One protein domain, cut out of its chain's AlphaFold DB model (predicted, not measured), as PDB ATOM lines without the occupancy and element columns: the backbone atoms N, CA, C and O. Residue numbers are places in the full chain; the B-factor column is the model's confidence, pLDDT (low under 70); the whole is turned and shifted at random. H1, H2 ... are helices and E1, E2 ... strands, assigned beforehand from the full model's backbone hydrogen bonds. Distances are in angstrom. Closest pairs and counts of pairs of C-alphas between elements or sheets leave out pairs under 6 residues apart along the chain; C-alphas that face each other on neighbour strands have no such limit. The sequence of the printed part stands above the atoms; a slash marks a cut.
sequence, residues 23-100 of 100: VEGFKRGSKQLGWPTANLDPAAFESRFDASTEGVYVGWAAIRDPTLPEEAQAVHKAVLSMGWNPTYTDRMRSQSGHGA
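AT A GLANCE: This is residues 23 to 100 of the 100 residues of the protein "Riboflavin kinase" of Emiliania huxleyi (UniProt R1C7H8). With little regular structure, a small twisted sheet stands among loops; H2 lies beyond one end of E2 and E3, H1 off one face. The 78 printed residues hold H1, E1, E2, H2, E3, E4 along the chain, 31 residues in named elements, class mixed. The antiparallel sheet runs E1 E4 E3 E2. The whole is only just compact, close to loose: radius of gyration of the C-alphas 13.5 A, spans 39 by 30 by 22 A.

IN THESE COORDINATES: H1 is residues 29 to 33, from C-alpha (214.826, 287.364, 409.342); E1 38 to 40; E2 55 to 61, 16.9 A; H2 70 to 73; E3 76 to 83, 21.8 A; E4 94 to 97, to C-alpha (226.638, 285.380, 411.338).

HOW THE PARTS SIT: Within hydrogen-bond range are N 40 and O 95 of E1 and E4, 3.3 A; N 96 and O 81 of the hairpin E3 and E4, 2.9 A; N 57 and O 80 of E2 and E3, 2.7 A. H1 and H2 are not on the sheet. H1 has its O i to N i+4 pair within range; H2 is too short for one.

THE WHOLE: The printed part has no cut. The E1 to E2 link is long. Residues 26 to 34 and 84 to 100 are under pLDDT 70.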
ATOM      1  N   VAL A  23     220.647 278.561 418.225       87.62
ATOM      2  CA  VAL A  23     219.313 278.590 418.828       87.62
ATOM      3  C   VAL A  23     218.308 279.236 417.882       87.62
ATOM      4  O   VAL A  23     218.659 280.026 416.997       87.62
ATOM      5  N   GLU A  24     217.032 278.889 418.048       83.06
ATOM      6  CA  GLU A  24     215.969 279.555 417.303       83.06
ATOM      7  C   GLU A  24     215.888 281.026 417.723       83.06
ATOM      8  O   GLU A  24     215.756 281.347 418.900       83.06
ATOM      9  N   GLY A  25     215.955 281.929 416.744       76.25
ATOM     10  CA  GLY A  25     215.627 283.337 416.960       76.25
ATOM     11  C   GLY A  25     214.139 283.611 416.753       76.25
ATOM     12  O   GLY A  25     213.340 282.716 416.486       76.25
ATOM     13  N   PHE A  26     213.766 284.887 416.737       66.50
ATOM     14  CA  PHE A  26     212.374 285.351 416.617       66.50
ATOM     15  C   PHE A  26     211.739 285.189 415.214       66.50
ATOM     16  O   PHE A  26     210.771 285.870 414.887       66.50
ATOM     17  N   LYS A  27     212.285 284.313 414.356       61.66
ATOM     18  CA  LYS A  27     211.739 283.880 413.047       61.66
ATOM     19  C   LYS A  27     211.339 284.988 412.043       61.66
ATOM     20  O   LYS A  27     210.669 284.685 411.058       61.66
ATOM     21  N   ARG A  28     211.770 286.248 412.220       57.53
ATOM     22  CA  ARG A  28     211.481 287.352 411.272       57.53
ATOM     23  C   ARG A  28     212.471 287.441 410.103       57.53
ATOM     24  O   ARG A  28     212.047 287.689 408.980       57.53
ATOM     25  N   GLY A  29     213.761 287.182 410.341       53.06
ATOM     26  CA  GLY A  29     214.826 287.364 409.342       53.06
ATOM     27  C   GLY A  29     214.700 286.457 408.113       53.06
ATOM     28  O   GLY A  29     214.631 286.939 406.987       53.06
ATOM     29  N   SER A  30     214.582 285.144 408.320       53.91
ATOM     30  CA  SER A  30     214.563 284.175 407.213       53.91
ATOM     31  C   SER A  30     213.274 284.203 406.387       53.91
ATOM     32  O   SER A  30     213.324 283.963 405.185       53.91
ATOM     33  N   LYS A  31     212.125 284.532 406.998       52.56
ATOM     34  CA  LYS A  31     210.825 284.555 406.303       52.56
ATOM     35  C   LYS A  31     210.526 285.860 405.562       52.56
ATOM     36  O   LYS A  31     209.788 285.810 404.586       52.56
ATOM     37  N   GLN A  32     211.049 287.007 406.007       54.75
ATOM     38  CA  GLN A  32     210.745 288.305 405.379       54.75
ATOM     39  C   GLN A  32     211.871 288.860 404.498       54.75
ATOM     40  O   GLN A  32     211.574 289.634 403.595       54.75
ATOM     41  N   LEU A  33     213.138 288.493 404.736       60.06
ATOM     42  CA  LEU A  33     214.287 289.092 404.034       60.06
ATOM     43  C   LEU A  33     214.970 288.146 403.034       60.06
ATOM     44  O   LEU A  33     215.760 288.615 402.223       60.06
ATOM     45  N   GLY A  34     214.670 286.841 403.065       67.75
ATOM     46  CA  GLY A  34     215.244 285.846 402.145       67.75
ATOM     47  C   GLY A  34     216.647 285.347 402.514       67.75
ATOM     48  O   GLY A  34     217.198 284.519 401.795       67.75
ATOM     49  N   TRP A  35     217.210 285.797 403.641       70.81
ATOM     50  CA  TRP A  35     218.553 285.420 404.095       70.81
ATOM     51  C   TRP A  35     218.476 284.554 405.363       70.81
ATOM     52  O   TRP A  35     217.941 285.009 406.384       70.81
ATOM     53  N   PRO A  36     218.974 283.302 405.338       76.88
ATOM     54  CA  PRO A  36     219.033 282.468 406.533       76.88
ATOM     55  C   PRO A  36     220.033 283.057 407.538       76.88
ATOM     56  O   PRO A  36     221.146 283.427 407.181       76.88
ATOM     57  N   THR A  37     219.632 283.140 408.807       82.62
ATOM     58  CA  THR A  37     220.468 283.650 409.906       82.62
ATOM     59  C   THR A  37     220.506 282.631 411.041       82.62
ATOM     60  O   THR A  37     219.466 282.105 411.444       82.62
ATOM     61  N   ALA A  38     221.704 282.344 411.553       87.69
ATOM     62  CA  ALA A  38     221.914 281.495 412.722       87.69
ATOM     63  C   ALA A  38     222.158 282.379 413.949       87.69
ATOM     64  O   ALA A  38     223.044 283.233 413.910       87.69
ATOM     65  N   ASN A  39     221.382 282.179 415.017       88.00
ATOM     66  CA  ASN A  39     221.558 282.912 416.270       88.00
ATOM     67  C   ASN A  39     222.366 282.065 417.246       88.00
ATOM     68  O   ASN A  39     222.049 280.892 417.427       88.00
ATOM     69  N   LEU A  40     223.394 282.641 417.863       87.25
ATOM     70  CA  LEU A  40     224.148 281.970 418.923       87.25
ATOM     71  C   LEU A  40     223.541 282.266 420.299       87.25
ATOM     72  O   LEU A  40     223.095 283.387 420.539       87.25
ATOM     73  N   ASP A  41     223.558 281.274 421.191       84.31
ATOM     74  CA  ASP A  41     223.121 281.433 422.584       84.31
ATOM     75  C   ASP A  41     223.987 282.478 423.322       84.31
ATOM     76  O   ASP A  41     225.195 282.254 423.485       84.31
ATOM     77  N   PRO A  42     223.402 283.597 423.786       75.31
ATOM     78  CA  PRO A  42     224.141 284.682 424.417       75.31
ATOM     79  C   PRO A  42     224.867 284.301 425.704       75.31
ATOM     80  O   PRO A  42     225.911 284.890 426.003       75.31
ATOM     81  N   ALA A  43     224.387 283.281 426.420       77.88
ATOM     82  CA  ALA A  43     225.018 282.810 427.648       77.88
ATOM     83  C   ALA A  43     226.483 282.385 427.425       77.88
ATOM     84  O   ALA A  43     227.298 282.449 428.344       77.88
ATOM     85  N   ALA A  44     226.853 282.007 426.195       73.12
ATOM     86  CA  ALA A  44     228.213 281.601 425.853       73.12
ATOM     87  C   ALA A  44     229.223 282.766 425.771       73.12
ATOM     88  O   ALA A  44     230.431 282.520 425.737       73.12
ATOM     89  N   PHE A  45     228.774 284.027 425.706       75.38
ATOM     90  CA  PHE A  45     229.662 285.175 425.458       75.38
ATOM     91  C   PHE A  45     229.237 286.490 426.133       75.38
ATOM     92  O   PHE A  45     229.843 287.531 425.880       75.38
ATOM     93  N   GLU A  46     228.252 286.467 427.033       71.12
ATOM     94  CA  GLU A  46     227.779 287.661 427.744       71.12
ATOM     95  C   GLU A  46     228.873 288.404 428.525       71.12
ATOM     96  O   GLU A  46     228.955 289.628 428.441       71.12
ATOM     97  N   SER A  47     229.770 287.682 429.200       75.06
ATOM     98  CA  SER A  47     230.865 288.272 429.982       75.06
ATOM     99  C   SER A  47     232.026 288.820 429.144       75.06
ATOM    100  O   SER A  47     232.919 289.464 429.690       75.06
ATOM    101  N   ARG A  48     232.048 288.550 427.832       73.81
ATOM    102  CA  ARG A  48     233.177 288.868 426.942       73.81
ATOM    103  C   ARG A  48     232.964 290.132 426.112       73.81
ATOM    104  O   ARG A  48     233.899 290.605 425.473       73.81
ATOM    105  N   PHE A  49     231.743 290.647 426.107       76.19
ATOM    106  CA  PHE A  49     231.297 291.705 425.216       76.19
ATOM    107  C   PHE A  49     230.507 292.745 426.000       76.19
ATOM    108  O   PHE A  49     229.754 292.403 426.912       76.19
ATOM    109  N   ASP A  50     230.631 294.011 425.624       78.25
ATOM    110  CA  ASP A  50     229.860 295.137 426.156       78.25
ATOM    111  C   ASP A  50     229.321 296.006 425.004       78.25
ATOM    112  O   ASP A  50     229.407 295.624 423.834       78.25
ATOM    113  N   ALA A  51     228.734 297.162 425.320       78.06
ATOM    114  CA  ALA A  51     228.170 298.065 424.316       78.06
ATOM    115  C   ALA A  51     229.203 298.542 423.270       78.06
ATOM    116  O   ALA A  51     228.830 298.855 422.145       78.06
ATOM    117  N   SER A  52     230.501 298.556 423.597       79.69
ATOM    118  CA  SER A  52     231.563 298.932 422.652       79.69
ATOM    119  C   SER A  52     231.822 297.873 421.574       79.69
ATOM    120  O   SER A  52     232.498 298.144 420.585       79.69
ATOM    121  N   THR A  53     231.272 296.670 421.753       82.25
ATOM    122  CA  THR A  53     231.412 295.531 420.833       82.25
ATOM    123  C   THR A  53     230.155 295.288 419.997       82.25
ATOM    124  O   THR A  53     230.027 294.268 419.326       82.25
ATOM    125  N   GLU A  54     229.196 296.209 420.040       86.19
ATOM    126  CA  GLU A  54     228.043 296.173 419.147       86.19
ATOM    127  C   GLU A  54     228.443 296.643 417.746       86.19
ATOM    128  O   GLU A  54     229.178 297.615 417.576       86.19
ATOM    129  N   GLY A  55     227.959 295.948 416.721       87.88
ATOM    130  CA  GLY A  55     228.280 296.270 415.342       87.88
ATOM    131  C   GLY A  55     228.123 295.102 414.382       87.88
ATOM    132  O   GLY A  55     227.635 294.023 414.725       87.88
ATOM    133  N   VAL A  56     228.554 295.340 413.145       88.81
ATOM    134  CA  VAL A  56     228.593 294.338 412.082       88.81
ATOM    135  C   VAL A  56     230.044 294.012 411.768       88.81
ATOM    136  O   VAL A  56     230.840 294.888 411.443       88.81
ATOM    137  N   TYR A  57     230.365 292.733 411.844       89.88
ATOM    138  CA  TYR A  57     231.695 292.177 411.685       89.88
ATOM    139  C   TYR A  57     231.709 291.264 410.472       89.88
ATOM    140  O   TYR A  57     230.712 290.626 410.148       89.88
ATOM    141  N   VAL A  58     232.860 291.155 409.824       91.81
ATOM    142  CA  VAL A  58     233.099 290.172 408.767       91.81
ATOM    143  C   VAL A  58     234.170 289.193 409.228       91.81
ATOM    144  O   VAL A  58     235.107 289.571 409.927       91.81
ATOM    145  N   GLY A  59     234.031 287.924 408.871       92.19
ATOM    146  CA  GLY A  59     234.921 286.872 409.342       92.19
ATOM    147  C   GLY A  59     234.671 285.539 408.656       92.19
ATOM    148  O   GLY A  59     234.314 285.495 407.482       92.19
ATOM    149  N   TRP A  60     234.863 284.460 409.407       93.88
ATOM    150  CA  TRP A  60     234.663 283.085 408.962       93.88
ATOM    151  C   TRP A  60     233.845 282.318 410.003       93.88
ATOM    152  O   TRP A  60     234.013 282.539 411.203       93.88
ATOM    153  N   ALA A  61     232.981 281.411 409.556       93.94
ATOM    154  CA  ALA A  61     232.163 280.553 410.406       93.94
ATOM    155  C   ALA A  61     232.116 279.126 409.855       93.94
ATOM    156  O   ALA A  61     232.298 278.897 408.662       93.94
ATOM    157  N   ALA A  62     231.869 278.165 410.738       94.88
ATOM    158  CA  ALA A  62     231.685 276.770 410.373       94.88
ATOM    159  C   ALA A  62     230.820 276.066 411.416       94.88
ATOM    160  O   ALA A  62     230.834 276.442 412.594       94.88
ATOM    161  N   ILE A  63     230.113 275.021 410.995       94.12
ATOM    162  CA  ILE A  63     229.373 274.150 411.906       94.12
ATOM    163  C   ILE A  63     230.339 273.080 412.427       94.12
ATOM    164  O   ILE A  63     231.121 272.496 411.677       94.12
ATOM    165  N   ARG A  64     230.340 272.868 413.745       92.19
ATOM    166  CA  ARG A  64     231.174 271.866 414.424       92.19
ATOM    167  C   ARG A  64     230.279 270.756 414.954       92.19
ATOM    168  O   ARG A  64     230.068 270.649 416.157       92.19
ATOM    169  N   ASP A  65     229.730 269.984 414.026       93.44
ATOM    170  CA  ASP A  65     228.881 268.834 414.312       93.44
ATOM    171  C   ASP A  65     229.399 267.627 413.516       93.44
ATOM    172  O   ASP A  65     229.268 267.617 412.290       93.44
ATOM    173  N   PRO A  66     229.995 266.622 414.185       92.31
ATOM    174  CA  PRO A  66     230.582 265.466 413.513       92.31
ATOM    175  C   PRO A  66     229.537 264.541 412.872       92.31
ATOM    176  O   PRO A  66     229.914 263.613 412.163       92.31
ATOM    177  N   THR A  67     228.243 264.753 413.132       96.38
ATOM    178  CA  THR A  67     227.154 263.984 412.514       96.38
ATOM    179  C   THR A  67     226.767 264.512 411.132       96.38
ATOM    180  O   THR A  67     226.076 263.819 410.385       96.38
ATOM    181  N   LEU A  68     227.212 265.722 410.777       94.38
ATOM    182  CA  LEU A  68     226.948 266.324 409.475       94.38
ATOM    183  C   LEU A  68     227.962 265.857 408.418       94.38
ATOM    184  O   LEU A  68     229.109 265.561 408.760       94.38
ATOM    185  N   PRO A  69     227.584 265.859 407.128       96.38
ATOM    186  CA  PRO A  69     228.529 265.657 406.032       96.38
ATOM    187  C   PRO A  69     229.712 266.637 406.096       96.38
ATOM    188  O   PRO A  69     229.574 267.752 406.605       96.38
ATOM    189  N   GLU A  70     230.874 266.239 405.574       93.06
ATOM    190  CA  GLU A  70     232.100 267.050 405.625       93.06
ATOM    191  C   GLU A  70     231.902 268.421 404.957       93.06
ATOM    192  O   GLU A  70     232.335 269.446 405.485       93.06
ATOM    193  N   GLU A  71     231.148 268.463 403.856       92.19
ATOM    194  CA  GLU A  71     230.806 269.693 403.148       92.19
ATOM    195  C   GLU A  71     230.009 270.687 404.008       92.19
ATOM    196  O   GLU A  71     230.189 271.894 403.872       92.19
ATOM    197  N   ALA A  72     229.177 270.201 404.934       90.19
ATOM    198  CA  ALA A  72     228.397 271.041 405.845       90.19
ATOM    199  C   ALA A  72     229.232 271.566 407.030       90.19
ATOM    200  O   ALA A  72     228.809 272.488 407.732       90.19
ATOM    201  N   GLN A  73     230.420 271.000 407.254       93.44
ATOM    202  CA  GLN A  73     231.368 271.415 408.294       93.44
ATOM    203  C   GLN A  73     232.465 272.358 407.764       93.44
ATOM    204  O   GLN A  73     233.320 272.822 408.537       93.44
ATOM    205  N   ALA A  74     232.440 272.655 406.460       95.81
ATOM    206  CA  ALA A  74     233.373 273.553 405.804       95.81
ATOM    207  C   ALA A  74     233.337 274.970 406.403       95.81
ATOM    208  O   ALA A  74     232.390 275.400 407.067       95.81
ATOM    209  N   VAL A  75     234.430 275.700 406.198       95.94
ATOM    210  CA  VAL A  75     234.564 277.085 406.651       95.94
ATOM    211  C   VAL A  75     234.042 278.018 405.560       95.94
ATOM    212  O   VAL A  75     234.546 278.010 404.441       95.94
ATOM    213  N   HIS A  76     233.062 278.848 405.910       93.31
ATOM    214  CA  HIS A  76     232.416 279.824 405.030       93.31
ATOM    215  C   HIS A  76     232.687 281.241 405.529       93.31
ATOM    216  O   HIS A  76     232.868 281.452 406.734       93.31
ATOM    217  N   LYS A  77     232.735 282.230 404.632       94.12
ATOM    218  CA  LYS A  77     232.856 283.642 405.042       94.12
ATOM    219  C   LYS A  77     231.643 283.999 405.889       94.12
ATOM    220  O   LYS A  77     230.621 283.383 405.724       94.12
ATOM    221  N   ALA A  78     231.724 284.929 406.822       91.38
ATOM    222  CA  ALA A  78     230.648 285.215 407.766       91.38
ATOM    223  C   ALA A  78     230.428 286.732 407.909       91.38
ATOM    224  O   ALA A  78     231.413 287.441 408.072       91.38
ATOM    225  N   VAL A  79     229.192 287.245 407.934       90.81
ATOM    226  CA  VAL A  79     228.861 288.590 408.458       90.81
ATOM    227  C   VAL A  79     228.146 288.472 409.797       90.81
ATOM    228  O   VAL A  79     226.976 288.111 409.841       90.81
ATOM    229  N   LEU A  80     228.838 288.761 410.887       89.06
ATOM    230  CA  LEU A  80     228.316 288.701 412.245       89.06
ATOM    231  C   LEU A  80     227.733 290.051 412.674       89.06
ATOM    232  O   LEU A  80     228.472 291.009 412.838       89.06
ATOM    233  N   SER A  81     226.431 290.134 412.911       87.81
ATOM    234  CA  SER A  81     225.808 291.242 413.633       87.81
ATOM    235  C   SER A  81     225.786 290.913 415.123       87.81
ATOM    236  O   SER A  81     225.237 289.882 415.515       87.81
ATOM    237  N   MET A  82     226.412 291.769 415.931       86.12
ATOM    238  CA  MET A  82     226.403 291.723 417.392       86.12
ATOM    239  C   MET A  82     225.666 292.954 417.906       86.12
ATOM    240  O   MET A  82     226.026 294.076 417.567       86.12
ATOM    241  N   GLY A  83     224.651 292.765 418.739       80.44
ATOM    242  CA  GLY A  83     223.936 293.896 419.315       80.44
ATOM    243  C   GLY A  83     222.915 293.481 420.356       80.44
ATOM    244  O   GLY A  83     222.494 292.318 420.419       80.44
ATOM    245  N   TRP A  84     222.512 294.451 421.172       69.12
ATOM    246  CA  TRP A  84     221.334 294.320 422.011       69.12
ATOM    247  C   TRP A  84     220.067 294.531 421.178       69.12
ATOM    248  O   TRP A  84     220.011 295.422 420.332       69.12
ATOM    249  N   ASN A  85     219.024 293.736 421.420       57.03
ATOM    250  CA  ASN A  85     217.703 293.988 420.850       57.03
ATOM    251  C   ASN A  85     216.827 294.697 421.902       57.03
ATOM    252  O   ASN A  85     216.222 294.022 422.734       57.03
ATOM    253  N   PRO A  86     216.739 296.042 421.903       40.28
ATOM    254  CA  PRO A  86     216.009 296.803 422.924       40.28
ATOM    255  C   PRO A  86     214.479 296.672 422.834       40.28
ATOM    256  O   PRO A  86     213.776 297.129 423.728       40.28
ATOM    257  N   THR A  87     213.943 296.048 421.779       40.66
ATOM    258  CA  THR A  87     212.490 295.865 421.582       40.66
ATOM    259  C   THR A  87     211.884 294.788 422.484       40.66
ATOM    260  O   THR A  87     210.665 294.641 422.532       40.66
ATOM    261  N   TYR A  88     212.720 294.016 423.175       40.25
ATOM    262  CA  TYR A  88     212.288 292.932 424.038       40.25
ATOM    263  C   TYR A  88     212.832 293.196 425.436       40.25
ATOM    264  O   TYR A  88     214.030 293.096 425.691       40.25
ATOM    265  N   THR A  89     211.931 293.547 426.350       29.22
ATOM    266  CA  THR A  89     212.121 293.470 427.800       29.22
ATOM    267  C   THR A  89     212.247 291.999 428.204       29.22
ATOM    268  O   THR A  89     211.419 291.458 428.917       29.22
ATOM    269  N   ASP A  90     213.273 291.328 427.691       33.59
ATOM    270  CA  ASP A  90     213.836 290.135 428.292       33.59
ATOM    271  C   ASP A  90     215.287 289.999 427.829       33.59
ATOM    272  O   ASP A  90     215.620 290.142 426.652       33.59
ATOM    273  N   ARG A  91     216.177 289.836 428.801       34.84
ATOM    274  CA  ARG A  91     217.627 289.983 428.663       34.84
ATOM    275  C   ARG A  91     218.245 288.847 427.839       34.84
ATOM    276  O   ARG A  91     218.746 287.900 428.431       34.84
ATOM    277  N   MET A  92     218.255 288.926 426.507       32.69
ATOM    278  CA  MET A  92     219.019 287.981 425.678       32.69
ATOM    279  C   MET A  92     219.649 288.653 424.453       32.69
ATOM    280  O   MET A  92     218.965 289.208 423.592       32.69
ATOM    281  N   ARG A  93     220.985 288.588 424.380       43.19
ATOM    282  CA  ARG A  93     221.798 289.047 423.242       43.19
ATOM    283  C   ARG A  93     221.533 288.204 421.992       43.19
ATOM    284  O   ARG A  93     221.405 286.987 422.060       43.19
ATOM    285  N   SER A  94     221.530 288.849 420.830       49.12
ATOM    286  CA  SER A  94     221.409 288.191 419.525       49.12
ATOM    287  C   SER A  94     222.678 288.423 418.708       49.12
ATOM    288  O   SER A  94     223.024 289.567 418.416       49.12
ATOM    289  N   GLN A  95     223.364 287.340 418.339       43.59
ATOM    290  CA  GLN A  95     224.488 287.341 417.402       43.59
ATOM    291  C   GLN A  95     224.089 286.608 416.121       43.59
ATOM    292  O   GLN A  95     223.735 285.436 416.203       43.59
ATOM    293  N   SER A  96     224.153 287.260 414.956       44.56
ATOM    294  CA  SER A  96     223.780 286.657 413.662       44.56
ATOM    295  C   SER A  96     224.932 286.692 412.653       44.56
ATOM    296  O   SER A  96     225.279 287.765 412.193       44.56
ATOM    297  N   GLY A  97     225.531 285.541 412.311       40.44
ATOM    298  CA  GLY A  97     226.638 285.380 411.338       40.44
ATOM    299  C   GLY A  97     226.190 285.025 409.902       40.44
ATOM    300  O   GLY A  97     225.357 284.138 409.756       40.44
ATOM    301  N   HIS A  98     226.745 285.648 408.846       41.91
ATOM    302  CA  HIS A  98     226.407 285.418 407.419       41.91
ATOM    303  C   HIS A  98     227.509 284.732 406.600       41.91
ATOM    304  O   HIS A  98     228.353 285.419 406.024       41.91
ATOM    305  N   GLY A  99     227.427 283.407 406.490       39.22
ATOM    306  CA  GLY A  99     228.015 282.576 405.424       39.22
ATOM    307  C   GLY A  99     228.097 283.238 404.033       39.22
ATOM    308  O   GLY A  99     227.033 283.529 403.501       39.22
ATOM    309  N   ALA A 100     229.269 283.409 403.411       36.94
ATOM    310  CA  ALA A 100     229.447 283.515 401.957       36.94
ATOM    311  C   ALA A 100     230.410 282.435 401.458       36.94
ATOM    312  O   ALA A 100     231.284 281.999 402.250       36.94
TER     313      ALA A 100